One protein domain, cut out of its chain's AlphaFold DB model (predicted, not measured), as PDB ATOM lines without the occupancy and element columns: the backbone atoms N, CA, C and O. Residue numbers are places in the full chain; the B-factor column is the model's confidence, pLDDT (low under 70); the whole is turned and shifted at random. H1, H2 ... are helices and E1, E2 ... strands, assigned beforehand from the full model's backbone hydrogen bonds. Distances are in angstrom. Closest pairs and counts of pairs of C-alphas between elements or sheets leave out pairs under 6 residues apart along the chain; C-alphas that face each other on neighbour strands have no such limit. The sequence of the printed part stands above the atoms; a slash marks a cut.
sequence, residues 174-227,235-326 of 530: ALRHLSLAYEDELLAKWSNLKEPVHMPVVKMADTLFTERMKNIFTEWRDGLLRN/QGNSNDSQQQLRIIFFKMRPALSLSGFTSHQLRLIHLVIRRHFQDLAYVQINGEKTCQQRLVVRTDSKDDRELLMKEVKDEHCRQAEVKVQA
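This is residues 174 to 227 and 235 to 326 of the 530 residues of an uncharacterized protein of Prunus persica (UniProt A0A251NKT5). A small, strongly twisted sheet of four strands lies between helices, with H2 and H3 over one face and the long H4 along the other. H1 meets the last part of H4 in a narrow V and stays off the sheet, and from it a long link, free at residues 194 to 200, leads round to H2. The printed part has 146 residues, with four named helices and four named strands in the order H1, H2, E1, E2, H3, E3, E4, H4. The sheet's order is E1, E2, E4, E3, all antiparallel, and the class is mixed, helices and strands. The whole is compact, with a radius of gyration of the C-alphas of 16.3 A and spans of 48 by 39 by 31 A.

H1, residues 174 to 191, begins at C-alpha 174 (129.346, -6.546, 396.801) and is 24.5 A long. H2, residues 204 to 225, is 31.8 A long. E1 is residues 245 to 250, 14.1 A, and E2 residues 253 to 258, 15.5 A. H3, residues 263 to 276, begins at C-alpha 263 (109.869, 5.169, 382.568) and is 20.2 A long. E3 is residues 280 to 286, 19.6 A, and E4 residues 292 to 298, 19.2 A. H4, residues 302 to 326, is 36.3 A long and ends at C-alpha 326 (121.495, -6.467, 406.391).

E1 and E2 form a hairpin, with N 248 and O 255 2.8 A apart. E2 and E4 are antiparallel, with N 256 and O 296 at 2.8 A. E3 and E4 form a hairpin, with N 283 and O 295 at 2.8 A. E2, H3 and E3 make a split strand-helix-strand unit, two strands running the same way with E4 between them, and its crossover is right-handed. H3 runs along the strands over E4 and E3, at a height over the sheet of 9.6 A. H2, on the same face, lies over E2 and E4 at 8.9 A. H2 touches H3 with residues 206 to 214 alone, at a steep tilt of 54 degrees, the closest C-alphas being those of Lys 214 and Val 272, 6.3 A. H4, on the opposite face, lies over E4 and E3 at 9.2 A. H1 touches H4 with residues 174 to 182 alone, the closest C-alphas being those of Leu 175 and Glu 321, 6.7 A; they run opposite ways at a shallow tilt of 32 degrees, only just short of steep. In H2, H3 and H4 every O i to N i+4 pair is within hydrogen-bond range; in H1, 13 of 14 are.

The C-alphas farthest apart, those of Arg 176 and Asn 237, are 48.7 A apart. Residues 228 to 234 are not printed, and C-alphas 227 and 235 are 17.3 A apart across the cut. The link from H1 to H2 is long. The mean pLDDT of the printed part is 75.8; residues 179 to 202, 227, 235 to 243 and 287 to 291 are under 70.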
ATOM      1  N   ALA A 174     130.578  -7.319 396.896       83.88
ATOM      2  CA  ALA A 174     129.346  -6.546 396.801       83.88
ATOM      3  C   ALA A 174     129.612  -5.051 397.039       83.88
ATOM      4  O   ALA A 174     129.187  -4.224 396.238       83.88
ATOM      5  N   LEU A 175     130.370  -4.694 398.081       83.38
ATOM      6  CA  LEU A 175     130.766  -3.308 398.361       83.38
ATOM      7  C   LEU A 175     131.615  -2.711 397.228       83.38
ATOM      8  O   LEU A 175     131.395  -1.571 396.816       83.38
ATOM      9  N   ARG A 176     132.540  -3.493 396.660       81.75
ATOM     10  CA  ARG A 176     133.369  -3.082 395.519       81.75
ATOM     11  C   ARG A 176     132.526  -2.834 394.271       81.75
ATOM     12  O   ARG A 176     132.675  -1.795 393.630       81.75
ATOM     13  N   HIS A 177     131.613  -3.748 393.944       75.81
ATOM     14  CA  HIS A 177     130.681  -3.581 392.832       75.81
ATOM     15  C   HIS A 177     129.761  -2.380 393.026       75.81
ATOM     16  O   HIS A 177     129.469  -1.700 392.050       75.81
ATOM     17  N   LEU A 178     129.340  -2.073 394.253       71.56
ATOM     18  CA  LEU A 178     128.562  -0.868 394.536       71.56
ATOM     19  C   LEU A 178     129.358   0.412 394.262       71.56
ATOM     20  O   LEU A 178     128.809   1.358 393.699       71.56
ATOM     21  N   SER A 179     130.653   0.425 394.589       68.56
ATOM     22  CA  SER A 179     131.540   1.540 394.248       68.56
ATOM     23  C   SER A 179     131.719   1.691 392.730       68.56
ATOM     24  O   SER A 179     131.622   2.800 392.208       68.56
ATOM     25  N   LEU A 180     131.942   0.581 392.014       67.75
ATOM     26  CA  LEU A 180     132.238   0.569 390.574       67.75
ATOM     27  C   LEU A 180     131.002   0.783 389.690       67.75
ATOM     28  O   LEU A 180     131.049   1.589 388.770       67.75
ATOM     29  N   ALA A 181     129.882   0.109 389.970       60.19
ATOM     30  CA  ALA A 181     128.650   0.227 389.186       60.19
ATOM     31  C   ALA A 181     128.103   1.659 389.188       60.19
ATOM     32  O   ALA A 181     127.429   2.061 388.245       60.19
ATOM     33  N   TYR A 182     128.409   2.441 390.224       57.25
ATOM     34  CA  TYR A 182     128.056   3.852 390.268       57.25
ATOM     35  C   TYR A 182     129.009   4.730 389.444       57.25
ATOM     36  O   TYR A 182     128.553   5.665 388.785       57.25
ATOM     37  N   GLU A 183     130.313   4.435 389.435       55.44
ATOM     38  CA  GLU A 183     131.270   5.112 388.548       55.44
ATOM     39  C   GLU A 183     130.958   4.826 387.079       55.44
ATOM     40  O   GLU A 183     130.895   5.762 386.283       55.44
ATOM     41  N   ASP A 184     130.632   3.576 386.749       51.50
ATOM     42  CA  ASP A 184     130.182   3.174 385.419       51.50
ATOM     43  C   ASP A 184     128.780   3.695 385.090       51.50
ATOM     44  O   ASP A 184     128.563   4.098 383.957       51.50
ATOM     45  N   GLU A 185     127.816   3.776 386.018       53.56
ATOM     46  CA  GLU A 185     126.524   4.422 385.733       53.56
ATOM     47  C   GLU A 185     126.671   5.927 385.500       53.56
ATOM     48  O   GLU A 185     125.977   6.471 384.641       53.56
ATOM     49  N   LEU A 186     127.533   6.619 386.250       49.53
ATOM     50  CA  LEU A 186     127.827   8.034 386.028       49.53
ATOM     51  C   LEU A 186     128.533   8.235 384.690       49.53
ATOM     52  O   LEU A 186     128.114   9.086 383.903       49.53
ATOM     53  N   LEU A 187     129.556   7.424 384.408       43.31
ATOM     54  CA  LEU A 187     130.294   7.467 383.154       43.31
ATOM     55  C   LEU A 187     129.397   7.089 381.986       43.31
ATOM     56  O   LEU A 187     129.347   7.868 381.051       43.31
ATOM     57  N   ALA A 188     128.620   6.008 382.054       45.72
ATOM     58  CA  ALA A 188     127.670   5.572 381.029       45.72
ATOM     59  C   ALA A 188     126.494   6.543 380.860       45.72
ATOM     60  O   ALA A 188     126.063   6.774 379.736       45.72
ATOM     61  N   LYS A 189     125.981   7.189 381.916       50.00
ATOM     62  CA  LYS A 189     124.999   8.288 381.772       50.00
ATOM     63  C   LYS A 189     125.640   9.544 381.172       50.00
ATOM     64  O   LYS A 189     124.963  10.325 380.494       50.00
ATOM     65  N   TRP A 190     126.936   9.762 381.374       42.53
ATOM     66  CA  TRP A 190     127.673  10.845 380.727       42.53
ATOM     67  C   TRP A 190     128.072  10.510 379.283       42.53
ATOM     68  O   TRP A 190     127.977  11.402 378.440       42.53
ATOM     69  N   SER A 191     128.424   9.260 378.968       36.84
ATOM     70  CA  SER A 191     128.971   8.803 377.685       36.84
ATOM     71  C   SER A 191     127.918   8.230 376.727       36.84
ATOM     72  O   SER A 191     127.933   8.625 375.567       36.84
ATOM     73  N   ASN A 192     126.902   7.480 377.181       39.88
ATOM     74  CA  ASN A 192     125.749   7.069 376.341       39.88
ATOM     75  C   ASN A 192     124.794   8.227 375.998       39.88
ATOM     76  O   ASN A 192     123.761   8.041 375.362       39.88
ATOM     77  N   LEU A 193     125.125   9.442 376.428       45.75
ATOM     78  CA  LEU A 193     124.475  10.683 376.011       45.75
ATOM     79  C   LEU A 193     125.494  11.698 375.465       45.75
ATOM     80  O   LEU A 193     125.130  12.853 375.233       45.75
ATOM     81  N   LYS A 194     126.764  11.301 375.276       38.81
ATOM     82  CA  LYS A 194     127.736  12.083 374.496       38.81
ATOM     83  C   LYS A 194     127.526  11.960 372.992       38.81
ATOM     84  O   LYS A 194     128.166  12.699 372.266       38.81
ATOM     85  N   GLU A 195     126.550  11.174 372.555       46.00
ATOM     86  CA  GLU A 195     125.832  11.380 371.300       46.00
ATOM     87  C   GLU A 195     124.546  10.546 371.319       46.00
ATOM     88  O   GLU A 195     124.608   9.319 371.314       46.00
ATOM     89  N   PRO A 196     123.353  11.152 371.287       40.53
ATOM     90  CA  PRO A 196     122.301  10.610 370.471       40.53
ATOM     91  C   PRO A 196     122.517  11.176 369.067       40.53
ATOM     92  O   PRO A 196     122.160  12.322 368.783       40.53
ATOM     93  N   VAL A 197     123.016  10.331 368.160       42.28
ATOM     94  CA  VAL A 197     122.381  10.215 366.840       42.28
ATOM     95  C   VAL A 197     120.890  10.410 367.083       42.28
ATOM     96  O   VAL A 197     120.332   9.624 367.847       42.28
ATOM     97  N   HIS A 198     120.319  11.511 366.577       39.53
ATOM     98  CA  HIS A 198     118.895  11.850 366.606       39.53
ATOM     99  C   HIS A 198     118.041  10.697 367.158       39.53
ATOM    100  O   HIS A 198     117.657   9.821 366.390       39.53
ATOM    101  N   MET A 199     117.751  10.657 368.467       44.66
ATOM    102  CA  MET A 199     116.583   9.902 368.924       44.66
ATOM    103  C   MET A 199     115.443  10.688 368.310       44.66
ATOM    104  O   MET A 199     115.187  11.811 368.761       44.66
ATOM    105  N   PRO A 200     114.872  10.230 367.188       46.06
ATOM    106  CA  PRO A 200     113.986  11.094 366.472       46.06
ATOM    107  C   PRO A 200     112.763  11.169 367.378       46.06
ATOM    108  O   PRO A 200     112.203  10.156 367.804       46.06
ATOM    109  N   VAL A 201     112.400  12.385 367.766       52.97
ATOM    110  CA  VAL A 201     111.125  12.642 368.423       52.97
ATOM    111  C   VAL A 201     110.070  12.444 367.328       52.97
ATOM    112  O   VAL A 201     109.567  13.395 366.749       52.97
ATOM    113  N   VAL A 202     109.851  11.189 366.910       56.53
ATOM    114  CA  VAL A 202     109.021  10.842 365.739       56.53
ATOM    115  C   VAL A 202     107.544  10.974 366.092       56.53
ATOM    116  O   VAL A 202     106.704  11.179 365.221       56.53
ATOM    117  N   LYS A 203     107.197  10.865 367.379       73.38
ATOM    118  CA  LYS A 203     105.814  10.935 367.842       73.38
ATOM    119  C   LYS A 203     105.507  12.343 368.332       73.38
ATOM    120  O   LYS A 203     106.107  12.804 369.296       73.38
ATOM    121  N   MET A 204     104.501  12.970 367.724       81.81
ATOM    122  CA  MET A 204     103.971  14.283 368.122       81.81
ATOM    123  C   MET A 204     103.724  14.385 369.639       81.81
ATOM    124  O   MET A 204     103.991  15.417 370.247       81.81
ATOM    125  N   ALA A 205     103.278  13.291 370.267       83.56
ATOM    126  CA  ALA A 205     103.054  13.213 371.710       83.56
ATOM    127  C   ALA A 205     104.325  13.449 372.547       83.56
ATOM    128  O   ALA A 205     104.253  14.140 373.560       83.56
ATOM    129  N   ASP A 206     105.479  12.926 372.119       85.56
ATOM    130  CA  ASP A 206     106.745  13.120 372.831       85.56
ATOM    131  C   ASP A 206     107.199  14.582 372.710       85.56
ATOM    132  O   ASP A 206     107.601  15.165 373.712       85.56
ATOM    133  N   THR A 207     107.043  15.207 371.533       86.12
ATOM    134  CA  THR A 207     107.359  16.633 371.319       86.12
ATOM    135  C   THR A 207     106.516  17.529 372.219       86.12
ATOM    136  O   THR A 207     107.053  18.370 372.944       86.12
ATOM    137  N   LEU A 208     105.194  17.318 372.211       88.75
ATOM    138  CA  LEU A 208     104.255  18.072 373.041       88.75
ATOM    139  C   LEU A 208     104.559  17.881 374.531       88.75
ATOM    140  O   LEU A 208     104.547  18.849 375.290       88.75
ATOM    141  N   PHE A 209     104.883  16.655 374.950       89.44
ATOM    142  CA  PHE A 209     105.285  16.366 376.322       89.44
ATOM    143  C   PHE A 209     106.589  17.081 376.701       89.44
ATOM    144  O   PHE A 209     106.645  17.721 377.749       89.44
ATOM    145  N   THR A 210     107.625  17.027 375.856       89.00
ATOM    146  CA  THR A 210     108.909  17.687 376.139       89.00
ATOM    147  C   THR A 210     108.786  19.205 376.214       89.00
ATOM    148  O   THR A 210     109.338  19.797 377.140       89.00
ATOM    149  N   GLU A 211     108.024  19.837 375.313       88.94
ATOM    150  CA  GLU A 211     107.790  21.287 375.363       88.94
ATOM    151  C   GLU A 211     106.949  21.677 376.584       88.94
ATOM    152  O   GLU A 211     107.275  22.647 377.267       88.94
ATOM    153  N   ARG A 212     105.936  20.877 376.951       91.00
ATOM    154  CA  ARG A 212     105.175  21.090 378.192       91.00
ATOM    155  C   ARG A 212     106.083  21.048 379.422       91.00
ATOM    156  O   ARG A 212     106.024  21.953 380.249       91.00
ATOM    157  N   MET A 213     106.931  20.026 379.544       90.38
ATOM    158  CA  MET A 213     107.844  19.897 380.684       90.38
ATOM    159  C   MET A 213     108.875  21.026 380.723       90.38
ATOM    160  O   MET A 213     109.164  21.555 381.793       90.38
ATOM    161  N   LYS A 214     109.394  21.439 379.566       91.38
ATOM    162  CA  LYS A 214     110.311  22.576 379.447       91.38
ATOM    163  C   LYS A 214     109.673  23.879 379.936       91.38
ATOM    164  O   LYS A 214     110.316  24.601 380.695       91.38
ATOM    165  N   ASN A 215     108.423  24.154 379.562       90.31
ATOM    166  CA  ASN A 215     107.704  25.340 380.038       90.31
ATOM    167  C   ASN A 215     107.502  25.295 381.557       90.31
ATOM    168  O   ASN A 215     107.861  26.248 382.239       90.31
ATOM    169  N   ILE A 216     107.063  24.151 382.098       90.00
ATOM    170  CA  ILE A 216     106.880  23.962 383.547       90.00
ATOM    171  C   ILE A 216     108.184  24.211 384.321       90.00
ATOM    172  O   ILE A 216     108.191  24.929 385.318       90.00
ATOM    173  N   PHE A 217     109.306  23.639 383.873       91.88
ATOM    174  CA  PHE A 217     110.592  23.842 384.545       91.88
ATOM    175  C   PHE A 217     111.111  25.277 384.405       91.88
ATOM    176  O   PHE A 217     111.735  25.778 385.337       91.88
ATOM    177  N   THR A 218     110.819  25.950 383.287       90.88
ATOM    178  CA  THR A 218     111.143  27.374 383.090       90.88
ATOM    179  C   THR A 218     110.358  28.243 384.067       90.88
ATOM    180  O   THR A 218     110.955  29.040 384.785       90.88
ATOM    181  N   GLU A 219     109.043  28.040 384.162       89.50
ATOM    182  CA  GLU A 219     108.174  28.765 385.093       89.50
ATOM    183  C   GLU A 219     108.600  28.563 386.547       89.50
ATOM    184  O   GLU A 219     108.726  29.535 387.293       89.50
ATOM    185  N   TRP A 220     108.879  27.317 386.944       89.00
ATOM    186  CA  TRP A 220     109.345  27.007 388.293       89.00
ATOM    187  C   TRP A 220     110.698  27.660 388.603       89.00
ATOM    188  O   TRP A 220     110.833  28.334 389.626       89.00
ATOM    189  N   ARG A 221     111.689  27.517 387.712       89.06
ATOM    190  CA  ARG A 221     113.018  28.128 387.868       89.06
ATOM    191  C   ARG A 221     112.922  29.649 387.974       89.06
ATOM    192  O   ARG A 221     113.499  30.237 388.888       89.06
ATOM    193  N   ASP A 222     112.185  30.283 387.068       87.81
ATOM    194  CA  ASP A 222     112.049  31.739 387.026       87.81
ATOM    195  C   ASP A 222     111.238  32.260 388.225       87.81
ATOM    196  O   ASP A 222     111.515  33.340 388.745       87.81
ATOM    197  N   GLY A 223     110.263  31.481 388.703       84.31
ATOM    198  CA  GLY A 223     109.530  31.746 389.941       84.31
ATOM    199  C   GLY A 223     110.443  31.773 391.168       84.31
ATOM    200  O   GLY A 223     110.340  32.683 391.986       84.31
ATOM    201  N   LEU A 224     111.405  30.849 391.253       82.38
ATOM    202  CA  LEU A 224     112.411  30.834 392.322       82.38
ATOM    203  C   LEU A 224     113.396  32.017 392.252       82.38
ATOM    204  O   LEU A 224     114.024  32.341 393.254       82.38
ATOM    205  N   LEU A 225     113.589  32.639 391.086       73.31
ATOM    206  CA  LEU A 225     114.460  33.814 390.923       73.31
ATOM    207  C   LEU A 225     113.758  35.130 391.288       73.31
ATOM    208  O   LEU A 225     114.425  36.110 391.609       73.31
ATOM    209  N   ARG A 226     112.420  35.163 391.250       75.00
ATOM    210  CA  ARG A 226     111.619  36.387 391.423       75.00
ATOM    211  C   ARG A 226     111.320  36.791 392.872       75.00
ATOM    212  O   ARG A 226     110.681  37.819 393.043       75.00
ATOM    213  N   ASN A 227     111.797  36.049 393.879       54.66
ATOM    214  CA  ASN A 227     111.724  36.368 395.317       54.66
ATOM    215  C   ASN A 227     110.393  37.027 395.756       54.66
ATOM    216  O   ASN A 227     110.288  38.247 395.848       54.66
ATOM    217  N   GLN A 235     100.370  27.010 388.463       42.06
ATOM    218  CA  GLN A 235      99.057  27.270 387.890       42.06
ATOM    219  C   GLN A 235      98.941  26.566 386.532       42.06
ATOM    220  O   GLN A 235      99.059  27.165 385.471       42.06
ATOM    221  N   GLY A 236      98.729  25.251 386.578       39.53
ATOM    222  CA  GLY A 236      98.333  24.449 385.428       39.53
ATOM    223  C   GLY A 236      96.835  24.170 385.476       39.53
ATOM    224  O   GLY A 236      96.366  23.523 386.409       39.53
ATOM    225  N   ASN A 237      96.093  24.613 384.457       36.91
ATOM    226  CA  ASN A 237      94.701  24.231 384.198       36.91
ATOM    227  C   ASN A 237      94.587  22.709 383.958       36.91
ATOM    228  O   ASN A 237      94.548  22.266 382.815       36.91
ATOM    229  N   SER A 238      94.615  21.902 385.018       41.41
ATOM    230  CA  SER A 238      94.116  20.521 385.112       41.41
ATOM    231  C   SER A 238      94.547  19.937 386.462       41.41
ATOM    232  O   SER A 238      95.747  19.877 386.755       41.41
ATOM    233  N   ASN A 239      93.577  19.460 387.251       44.56
ATOM    234  CA  ASN A 239      93.772  18.836 388.571       44.56
ATOM    235  C   ASN A 239      94.744  17.632 388.561       44.56
ATOM    236  O   ASN A 239      95.214  17.218 389.616       44.56
ATOM    237  N   ASP A 240      95.075  17.094 387.384       47.19
ATOM    238  CA  ASP A 240      95.919  15.905 387.205       47.19
ATOM    239  C   ASP A 240      97.434  16.228 387.240       47.19
ATOM    240  O   ASP A 240      98.253  15.449 387.724       47.19
ATOM    241  N   SER A 241      97.835  17.427 386.796       50.06
ATOM    242  CA  SER A 241      99.254  17.846 386.750       50.06
ATOM    243  C   SER A 241      99.839  18.218 388.115       50.06
ATOM    244  O   SER A 241     101.037  18.049 388.338       50.06
ATOM    245  N   GLN A 242      99.008  18.722 389.031       50.69
ATOM    246  CA  GLN A 242      99.442  19.149 390.369       50.69
ATOM    247  C   GLN A 242      99.772  17.963 391.291       50.69
ATOM    248  O   GLN A 242     100.495  18.128 392.268       50.69
ATOM    249  N   GLN A 243      99.307  16.751 390.964       55.44
ATOM    250  CA  GLN A 243      99.625  15.532 391.719       55.44
ATOM    251  C   GLN A 243     100.949  14.876 391.282       55.44
ATOM    252  O   GLN A 243     101.523  14.068 392.017       55.44
ATOM    253  N   GLN A 244     101.453  15.216 390.090       70.88
ATOM    254  CA  GLN A 244     102.658  14.612 389.508       70.88
ATOM    255  C   GLN A 244     103.953  15.362 389.856       70.88
ATOM    256  O   GLN A 244     105.037  14.785 389.780       70.88
ATOM    257  N   LEU A 245     103.862  16.641 390.229       81.56
ATOM    258  CA  LEU A 245     105.007  17.501 390.527       81.56
ATOM    259  C   LEU A 245     104.791  18.203 391.866       81.56
ATOM    260  O   LEU A 245     103.903  19.041 391.991       81.56
ATOM    261  N   ARG A 246     105.624  17.891 392.860       84.31
ATOM    262  CA  ARG A 246     105.552  18.508 394.193       84.31
ATOM    263  C   ARG A 246     106.838  19.255 394.515       84.31
ATOM    264  O   ARG A 246     107.910  18.660 394.471       84.31
ATOM    265  N   ILE A 247     106.730  20.529 394.893       86.31
ATOM    266  CA  ILE A 247     107.870  21.310 395.388       86.31
ATOM    267  C   ILE A 247     108.265  20.787 396.770       86.31
ATOM    268  O   ILE A 247     107.428  20.655 397.664       86.31
ATOM    269  N   ILE A 248     109.544  20.472 396.929       88.19
ATOM    270  CA  ILE A 248     110.168  20.036 398.174       88.19
ATOM    271  C   ILE A 248     111.534  20.716 398.322       88.19
ATOM    272  O   ILE A 248     112.047  21.320 397.381       88.19
ATOM    273  N   PHE A 249     112.153  20.573 399.487       88.19
ATOM    274  CA  PHE A 249     113.578  20.844 399.644       88.19
ATOM    275  C   PHE A 249     114.332  19.522 399.675       88.19
ATOM    276  O   PHE A 249     113.991  18.624 400.446       88.19
ATOM    277  N   PHE A 250     115.346  19.395 398.823       86.44
ATOM    278  CA  PHE A 250     116.322  18.324 398.937       86.44
ATOM    279  C   PHE A 250     117.568  18.890 399.605       86.44
ATOM    280  O   PHE A 250     118.296  19.695 399.016       86.44
ATOM    281  N   LYS A 251     117.781  18.498 400.865       85.62
ATOM    282  CA  LYS A 251     118.733  19.154 401.767       85.62
ATOM    283  C   LYS A 251     118.411  20.652 401.872       85.62
ATOM    284  O   LYS A 251     117.334  20.999 402.340       85.62
ATOM    285  N   MET A 252     119.301  21.518 401.389       87.25
ATOM    286  CA  MET A 252     119.134  22.976 401.391       87.25
ATOM    287  C   MET A 252     118.754  23.542 400.013       87.25
ATOM    288  O   MET A 252     118.715  24.758 399.847       87.25
ATOM    289  N   ARG A 253     118.477  22.684 399.016       89.44
ATOM    290  CA  ARG A 253     118.189  23.103 397.637       89.44
ATOM    291  C   ARG A 253     116.703  22.957 397.297       89.44
ATOM    292  O   ARG A 253     116.122  21.906 397.597       89.44
ATOM    293  N   PRO A 254     116.085  23.949 396.633       92.00
ATOM    294  CA  PRO A 254     114.751  23.793 396.066       92.00
ATOM    295  C   PRO A 254     114.724  22.652 395.045       92.00
ATOM    296  O   PRO A 254     115.580  22.574 394.158       92.00
ATOM    297  N   ALA A 255     113.733  21.771 395.153       91.56
ATOM    298  CA  ALA A 255     113.590  20.622 394.274       91.56
ATOM    299  C   ALA A 255     112.128  20.332 393.909       91.56
ATOM    300  O   ALA A 255     111.198  20.646 394.649       91.56
ATOM    301  N   LEU A 256     111.926  19.686 392.764       91.12
ATOM    302  CA  LEU A 256     110.648  19.132 392.331       91.12
ATOM    303  C   LEU A 256     110.690  17.614 392.432       91.12
ATOM    304  O   LEU A 256     111.491  16.973 391.756       91.12
ATOM    305  N   SER A 257     109.798  17.039 393.230       89.25
ATOM    306  CA  SER A 257     109.549  15.602 393.269       89.25
ATOM    307  C   SER A 257     108.628  15.195 392.130       89.25
ATOM    308  O   SER A 257     107.529  15.730 392.006       89.25
ATOM    309  N   LEU A 258     109.075  14.228 391.329       89.12
ATOM    310  CA  LEU A 258     108.353  13.683 390.185       89.12
ATOM    311  C   LEU A 258     107.637  12.381 390.584       89.12
ATOM    312  O   LEU A 258     108.288  11.389 390.924       89.12
ATOM    313  N   SER A 259     106.309  12.357 390.500       86.19
ATOM    314  CA  SER A 259     105.446  11.196 390.761       86.19
ATOM    315  C   SER A 259     104.505  10.926 389.584       86.19
ATOM    316  O   SER A 259     104.166  11.823 388.825       86.19
ATOM    317  N   GLY A 260     104.089   9.669 389.397       83.75
ATOM    318  CA  GLY A 260     103.085   9.308 388.381       83.75
ATOM    319  C   GLY A 260     103.567   9.267 386.921       83.75
ATOM    320  O   GLY A 260     102.761   9.012 386.032       83.75
ATOM    321  N   PHE A 261     104.861   9.468 386.651       86.62
ATOM    322  CA  PHE A 261     105.424   9.377 385.297       86.62
ATOM    323  C   PHE A 261     105.895   7.961 384.940       86.62
ATOM    324  O   PHE A 261     106.509   7.258 385.747       86.62
ATOM    325  N   THR A 262     105.691   7.572 383.680       86.69
ATOM    326  CA  THR A 262     106.232   6.328 383.109       86.69
ATOM    327  C   THR A 262     107.752   6.399 382.920       86.69
ATOM    328  O   THR A 262     108.332   7.477 382.770       86.69
ATOM    329  N   SER A 263     108.421   5.242 382.832       82.75
ATOM    330  CA  SER A 263     109.869   5.169 382.568       82.75
ATOM    331  C   SER A 263     110.286   5.888 381.276       82.75
ATOM    332  O   SER A 263     111.388   6.427 381.207       82.75
ATOM    333  N   HIS A 264     109.416   5.930 380.258       84.50
ATOM    334  CA  HIS A 264     109.665   6.677 379.018       84.50
ATOM    335  C   HIS A 264     109.604   8.190 379.231       84.50
ATOM    336  O   HIS A 264     110.544   8.896 378.875       84.50
ATOM    337  N   GLN A 265     108.551   8.679 379.890       87.69
ATOM    338  CA  GLN A 265     108.393  10.101 380.213       87.69
ATOM    339  C   GLN A 265     109.541  10.633 381.074       87.69
ATOM    340  O   GLN A 265     110.017  11.739 380.854       87.69
ATOM    341  N   LEU A 266     110.044   9.836 382.015       86.94
ATOM    342  CA  LEU A 266     111.166  10.235 382.866       86.94
ATOM    343  C   LEU A 266     112.487  10.344 382.105       86.94
ATOM    344  O   LEU A 266     113.279  11.240 382.388       86.94
ATOM    345  N   ARG A 267     112.708   9.489 381.096       84.50
ATOM    346  CA  ARG A 267     113.839   9.656 380.172       84.50
ATOM    347  C   ARG A 267     113.715  10.958 379.382       84.50
ATOM    348  O   ARG A 267     114.705  11.671 379.256       84.50
ATOM    349  N   LEU A 268     112.514  11.290 378.901       85.94
ATOM    350  CA  LEU A 268     112.258  12.560 378.212       85.94
ATOM    351  C   LEU A 268     112.479  13.766 379.137       85.94
ATOM    352  O   LEU A 268     113.128  14.723 378.732       85.94
ATOM    353  N   ILE A 269     112.021  13.705 380.392       88.31
ATOM    354  CA  ILE A 269     112.268  14.747 381.401       88.31
ATOM    355  C   ILE A 269     113.770  14.937 381.628       88.31
ATOM    356  O   ILE A 269     114.260  16.062 381.570       88.31
ATOM    357  N   HIS A 270     114.516  13.851 381.835       86.38
ATOM    358  CA  HIS A 270     115.965  13.918 382.018       86.38
ATOM    359  C   HIS A 270     116.664  14.555 380.800       86.38
ATOM    360  O   HIS A 270     117.543  15.403 380.970       86.38
ATOM    361  N   LEU A 271     116.235  14.218 379.577       84.62
ATOM    362  CA  LEU A 271     116.731  14.846 378.347       84.62
ATOM    363  C   LEU A 271     116.424  16.350 378.292       84.62
ATOM    364  O   LEU A 271     117.312  17.131 377.948       84.62
ATOM    365  N   VAL A 272     115.203  16.761 378.651       89.12
ATOM    366  CA  VAL A 272     114.795  18.177 378.686       89.12
ATOM    367  C   VAL A 272     115.662  18.967 379.662       89.12
ATOM    368  O   VAL A 272     116.211  19.999 379.277       89.12
ATOM    369  N   ILE A 273     115.840  18.460 380.887       88.75
ATOM    370  CA  ILE A 273     116.685  19.094 381.907       88.75
ATOM    371  C   ILE A 273     118.110  19.268 381.383       88.75
ATOM    372  O   ILE A 273     118.611  20.386 381.331       88.75
ATOM    373  N   ARG A 274     118.728  18.191 380.885       84.38
ATOM    374  CA  ARG A 274     120.112  18.216 380.392       84.38
ATOM    375  C   ARG A 274     120.319  19.154 379.198       84.38
ATOM    376  O   ARG A 274     121.400  19.722 379.064       84.38
ATOM    377  N   ARG A 275     119.335  19.271 378.297       86.12
ATOM    378  CA  ARG A 275     119.465  20.048 377.053       86.12
ATOM    379  C   ARG A 275     119.189  21.538 377.244       86.12
ATOM    380  O   ARG A 275     119.802  22.346 376.553       86.12
ATOM    381  N   HIS A 276     118.254  21.891 378.121       87.88
ATOM    382  CA  HIS A 276     117.729  23.256 378.209       87.88
ATOM    383  C   HIS A 276     118.131  24.003 379.483       87.88
ATOM    384  O   HIS A 276     117.995  25.224 379.515       87.88
ATOM    385  N   PHE A 277     118.643  23.311 380.506       87.62
ATOM    386  CA  PHE A 277     118.936  23.905 381.810       87.62
ATOM    387  C   PHE A 277     120.357  23.554 382.261       87.62
ATOM    388  O   PHE A 277     120.755  22.391 382.269       87.62
ATOM    389  N   GLN A 278     121.139  24.570 382.632       85.69
ATOM    390  CA  GLN A 278     122.487  24.378 383.192       85.69
ATOM    391  C   GLN A 278     122.473  24.335 384.724       85.69
ATOM    392  O   GLN A 278     123.362  23.749 385.337       85.69
ATOM    393  N   ASP A 279     121.447  24.948 385.306       88.06
ATOM    394  CA  ASP A 279     121.212  25.187 386.725       88.06
ATOM    395  C   ASP A 279     120.185  24.219 387.335       88.06
ATOM    396  O   ASP A 279     119.853  24.332 388.510       88.06
ATOM    397  N   LEU A 280     119.680  23.258 386.554       90.31
ATOM    398  CA  LEU A 280     118.816  22.184 387.037       90.31
ATOM    399  C   LEU A 280     119.504  20.828 386.863       90.31
ATOM    400  O   LEU A 280     120.030  20.504 385.798       90.31
ATOM    401  N   ALA A 281     119.448  20.005 387.905       88.94
ATOM    402  CA  ALA A 281     119.989  18.656 387.925       88.94
ATOM    403  C   ALA A 281     118.871  17.635 388.153       88.94
ATOM    404  O   ALA A 281     118.105  17.734 389.110       88.94
ATOM    405  N   TYR A 282     118.792  16.625 387.290       88.19
ATOM    406  CA  TYR A 282     117.919  15.474 387.499       88.19
ATOM    407  C   TYR A 282     118.650  14.438 388.360       88.19
ATOM    408  O   TYR A 282     119.718  13.964 387.972       88.19
ATOM    409  N   VAL A 283     118.077  14.070 389.505       87.25
ATOM    410  CA  VAL A 283     118.648  13.083 390.431       87.25
ATOM    411  C   VAL A 283     117.614  12.025 390.800       87.25
ATOM    412  O   VAL A 283     116.407  12.259 390.796       87.25
ATOM    413  N   GLN A 284     118.092  10.829 391.113       84.19
ATOM    414  CA  GLN A 284     117.271   9.719 391.575       84.19
ATOM    415  C   GLN A 284     117.797   9.286 392.935       84.19
ATOM    416  O   GLN A 284     119.008   9.235 393.100       84.19
ATOM    417  N   ILE A 285     116.898   9.007 393.875       81.38
ATOM    418  CA  ILE A 285     117.206   8.639 395.260       81.38
ATOM    419  C   ILE A 285     116.274   7.494 395.649       81.38
ATOM    420  O   ILE A 285     115.103   7.505 395.264       81.38
ATOM    421  N   ASN A 286     116.734   6.483 396.391       70.75
ATOM    422  CA  ASN A 286     115.788   5.492 396.916       70.75
ATOM    423  C   ASN A 286     115.035   6.097 398.107       70.75
ATOM    424  O   ASN A 286     115.660   6.565 399.057       70.75
ATOM    425  N   GLY A 287     113.701   6.100 398.047       62.47
ATOM    426  CA  GLY A 287     112.854   6.544 399.151       62.47
ATOM    427  C   GLY A 287     112.657   5.462 400.219       62.47
ATOM    428  O   GLY A 287     112.950   4.286 400.003       62.47
ATOM    429  N   GLU A 288     112.080   5.859 401.356       53.06
ATOM    430  CA  GLU A 288     111.869   5.023 402.553       53.06
ATOM    431  C   GLU A 288     111.019   3.753 402.318       53.06
ATOM    432  O   GLU A 288     111.108   2.802 403.086       53.06
ATOM    433  N   LYS A 289     110.200   3.700 401.254       47.03
ATOM    434  CA  LYS A 289     109.225   2.617 400.992       47.03
ATOM    435  C   LYS A 289     109.446   1.876 399.670       47.03
ATOM    436  O   LYS A 289     108.494   1.627 398.937       47.03
ATOM    437  N   THR A 290     110.685   1.536 399.318       48.41
ATOM    438  CA  THR A 290     111.067   0.819 398.070       48.41
ATOM    439  C   THR A 290     110.794   1.551 396.743       48.41
ATOM    440  O   THR A 290     111.308   1.136 395.707       48.41
ATOM    441  N   CYS A 291     110.071   2.678 396.739       58.62
ATOM    442  CA  CYS A 291     109.920   3.526 395.557       58.62
ATOM    443  C   CYS A 291     111.125   4.462 395.379       58.62
ATOM    444  O   CYS A 291     111.460   5.247 396.267       58.62
ATOM    445  N   GLN A 292     111.751   4.415 394.203       70.81
ATOM    446  CA  GLN A 292     112.745   5.406 393.788       70.81
ATOM    447  C   GLN A 292     112.074   6.770 393.619       70.81
ATOM    448  O   GLN A 292     111.196   6.939 392.771       70.81
ATOM    449  N   GLN A 293     112.503   7.742 394.413       82.50
ATOM    450  CA  GLN A 293     112.115   9.133 394.274       82.50
ATOM    451  C   GLN A 293     112.991   9.796 393.207       82.50
ATOM    452  O   GLN A 293     114.211   9.639 393.188       82.50
ATOM    453  N   ARG A 294     112.365  10.523 392.284       87.56
ATOM    454  CA  ARG A 294     113.043  11.208 391.177       87.56
ATOM    455  C   ARG A 294     112.841  12.697 391.360       87.56
ATOM    456  O   ARG A 294     111.701  13.132 391.516       87.56
ATOM    457  N   LEU A 295     113.930  13.450 391.386       89.88
ATOM    458  CA  LEU A 295     113.930  14.864 391.721       89.88
ATOM    459  C   LEU A 295     114.567  15.686 390.602       89.88
ATOM    460  O   LEU A 295     115.536  15.257 389.977       89.88
ATOM    461  N   VAL A 296     114.059  16.896 390.399       91.50
ATOM    462  CA  VAL A 296     114.761  17.959 389.671       91.50
ATOM    463  C   VAL A 296     115.179  19.001 390.694       91.50
ATOM    464  O   VAL A 296     114.324  19.596 391.338       91.50
ATOM    465  N   VAL A 297     116.478  19.192 390.879       91.88
ATOM    466  CA  VAL A 297     117.057  20.046 391.921       91.88
ATOM    467  C   VAL A 297     117.689  21.264 391.267       91.88
ATOM    468  O   VAL A 297     118.421  21.120 390.288       91.88
ATOM    469  N   ARG A 298     117.418  22.454 391.803       91.56
ATOM    470  CA  ARG A 298     118.100  23.676 391.375       91.56
ATOM    471  C   ARG A 298     119.486  23.755 392.014       91.56
ATOM    472  O   ARG A 298     119.630  23.483 393.203       91.56
ATOM    473  N   THR A 299     120.476  24.147 391.222       91.38
ATOM    474  CA  THR A 299     121.870  24.337 391.632       91.38
ATOM    475  C   THR A 299     122.330  25.738 391.265       91.38
ATOM    476  O   THR A 299     122.094  26.177 390.140       91.38
ATOM    477  N   ASP A 300     123.017  26.421 392.175       87.62
ATOM    478  CA  ASP A 300     123.380  27.832 391.980       87.62
ATOM    479  C   ASP A 300     124.710  28.027 391.231       87.62
ATOM    480  O   ASP A 300     124.984  29.100 390.694       87.62
ATOM    481  N   SER A 301     125.549  26.990 391.159       88.94
ATOM    482  CA  SER A 301     126.835  27.020 390.456       88.94
ATOM    483  C   SER A 301     127.245  25.636 389.945       88.94
ATOM    484  O   SER A 301     126.623  24.620 390.264       88.94
ATOM    485  N   LYS A 302     128.321  25.579 389.146       85.88
ATOM    486  CA  LYS A 302     128.913  24.302 388.714       85.88
ATOM    487  C   LYS A 302     129.443  23.499 389.903       85.88
ATOM    488  O   LYS A 302     129.168  22.305 389.966       85.88
ATOM    489  N   ASP A 303     130.106  24.165 390.845       86.88
ATOM    490  CA  ASP A 303     130.644  23.547 392.059       86.88
ATOM    491  C   ASP A 303     129.512  22.996 392.938       86.88
ATOM    492  O   ASP A 303     129.594  21.879 393.444       86.88
ATOM    493  N   ASP A 304     128.401  23.734 393.051       88.06
ATOM    494  CA  ASP A 304     127.207  23.281 393.771       88.06
ATOM    495  C   ASP A 304     126.567  22.048 393.115       88.06
ATOM    496  O   ASP A 304     126.139  21.114 393.793       88.06
ATOM    497  N   ARG A 305     126.552  22.003 391.779       85.62
ATOM    498  CA  ARG A 305     126.078  20.838 391.027       85.62
ATOM    499  C   ARG A 305     126.980  19.621 391.226       85.62
ATOM    500  O   ARG A 305     126.465  18.515 391.370       85.62
ATOM    501  N   GLU A 306     128.298  19.797 391.234       84.06
ATOM    502  CA  GLU A 306     129.246  18.716 391.533       84.06
ATOM    503  C   GLU A 306     129.085  18.212 392.970       84.06
ATOM    504  O   GLU A 306     129.028  17.000 393.193       84.06
ATOM    505  N   LEU A 307     128.905  19.128 393.925       88.94
ATOM    506  CA  LEU A 307     128.605  18.793 395.312       88.94
ATOM    507  C   LEU A 307     127.298  18.000 395.425       88.94
ATOM    508  O   LEU A 307     127.291  16.951 396.058       88.94
ATOM    509  N   LEU A 308     126.216  18.434 394.770       87.81
ATOM    510  CA  LEU A 308     124.945  17.702 394.741       87.81
ATOM    511  C   LEU A 308     125.120  16.274 394.203       87.81
ATOM    512  O   LEU A 308     124.581  15.328 394.777       87.81
ATOM    513  N   MET A 309     125.866  16.101 393.107       84.25
ATOM    514  CA  MET A 309     126.112  14.772 392.535       84.25
ATOM    515  C   MET A 309     126.900  13.883 393.501       84.25
ATOM    516  O   MET A 309     126.558  12.711 393.664       84.25
ATOM    517  N   LYS A 310     127.900  14.446 394.188       85.31
ATOM    518  CA  LYS A 310     128.636  13.748 395.248       85.31
ATOM    519  C   LYS A 310     127.721  13.366 396.415       85.31
ATOM    520  O   LYS A 310     127.761  12.240 396.880       85.31
ATOM    521  N   GLU A 311     126.841  14.256 396.848       87.69
ATOM    522  CA  GLU A 311     125.906  13.973 397.938       87.69
ATOM    523  C   GLU A 311     124.906  12.858 397.604       87.69
ATOM    524  O   GLU A 311     124.579  12.043 398.465       87.69
ATOM    525  N   VAL A 312     124.414  12.819 396.363       84.06
ATOM    526  CA  VAL A 312     123.543  11.736 395.883       84.06
ATOM    527  C   VAL A 312     124.324  10.424 395.771       84.06
ATOM    528  O   VAL A 312     123.776   9.372 396.100       84.06
ATOM    529  N   LYS A 313     125.600  10.477 395.353       78.38
ATOM    530  CA  LYS A 313     126.513   9.320 395.374       78.38
ATOM    531  C   LYS A 313     126.632   8.758 396.781       78.38
ATOM    532  O   LYS A 313     126.338   7.584 396.986       78.38
ATOM    533  N   ASP A 314     127.018   9.601 397.729       83.56
ATOM    534  CA  ASP A 314     127.283   9.197 399.107       83.56
ATOM    535  C   ASP A 314     126.025   8.588 399.748       83.56
ATOM    536  O   ASP A 314     126.110   7.558 400.414       83.56
ATOM    537  N   GLU A 315     124.836   9.140 399.476       83.25
ATOM    538  CA  GLU A 315     123.574   8.578 399.974       83.25
ATOM    539  C   GLU A 315     123.250   7.209 399.354       83.25
ATOM    540  O   GLU A 315     122.830   6.294 400.064       83.25
ATOM    541  N   HIS A 316     123.475   7.018 398.052       77.31
ATOM    542  CA  HIS A 316     123.306   5.708 397.422       77.31
ATOM    543  C   HIS A 316     124.301   4.672 397.935       77.31
ATOM    544  O   HIS A 316     123.893   3.542 398.209       77.31
ATOM    545  N   CYS A 317     125.574   5.049 398.085       80.50
ATOM    546  CA  CYS A 317     126.603   4.194 398.666       80.50
ATOM    547  C   CYS A 317     126.202   3.774 400.081       80.50
ATOM    548  O   CYS A 317     126.104   2.581 400.346       80.50
ATOM    549  N   ARG A 318     125.823   4.729 400.938       83.81
ATOM    550  CA  ARG A 318     125.364   4.468 402.310       83.81
ATOM    551  C   ARG A 318     124.160   3.528 402.356       83.81
ATOM    552  O   ARG A 318     124.115   2.596 403.152       83.81
ATOM    553  N   GLN A 319     123.161   3.744 401.503       79.50
ATOM    554  CA  GLN A 319     121.986   2.870 401.447       79.50
ATOM    555  C   GLN A 319     122.331   1.461 400.966       79.50
ATOM    556  O   GLN A 319     121.761   0.480 401.444       79.50
ATOM    557  N   ALA A 320     123.232   1.351 399.995       78.31
ATOM    558  CA  ALA A 320     123.662   0.068 399.485       78.31
ATOM    559  C   ALA A 320     124.532  -0.682 400.505       78.31
ATOM    560  O   ALA A 320     124.316  -1.872 400.705       78.31
ATOM    561  N   GLU A 321     125.409   0.015 401.230       84.88
ATOM    562  CA  GLU A 321     126.142  -0.511 402.386       84.88
ATOM    563  C   GLU A 321     125.187  -1.062 403.445       84.88
ATOM    564  O   GLU A 321     125.346  -2.203 403.864       84.88
ATOM    565  N   VAL A 322     124.139  -0.316 403.818       86.44
ATOM    566  CA  VAL A 322     123.116  -0.792 404.767       86.44
ATOM    567  C   VAL A 322     122.438  -2.073 404.271       86.44
ATOM    568  O   VAL A 322     122.225  -2.994 405.057       86.44
ATOM    569  N   LYS A 323     122.131  -2.175 402.970       84.12
ATOM    570  CA  LYS A 323     121.571  -3.405 402.383       84.12
ATOM    571  C   LYS A 323     122.554  -4.573 402.437       84.12
ATOM    572  O   LYS A 323     122.138  -5.685 402.743       84.12
ATOM    573  N   VAL A 324     123.834  -4.329 402.152       87.56
ATOM    574  CA  VAL A 324     124.877  -5.358 402.249       87.56
ATOM    575  C   VAL A 324     125.025  -5.830 403.693       87.56
ATOM    576  O   VAL A 324     125.030  -7.034 403.928       87.56
ATOM    577  N   GLN A 325     125.055  -4.906 404.657       87.56
ATOM    578  CA  GLN A 325     125.124  -5.233 406.083       87.56
ATOM    579  C   GLN A 325     123.907  -6.044 406.544       87.56
ATOM    580  O   GLN A 325     124.063  -7.048 407.229       87.56
ATOM    581  N   ALA A 326     122.700  -5.690 406.097       87.25
ATOM    582  CA  ALA A 326     121.495  -6.467 406.391       87.25
ATOM    583  C   ALA A 326     121.515  -7.882 405.771       87.25
ATOM    584  O   ALA A 326     120.867  -8.791 406.285       87.25
TER     585      ALA A 326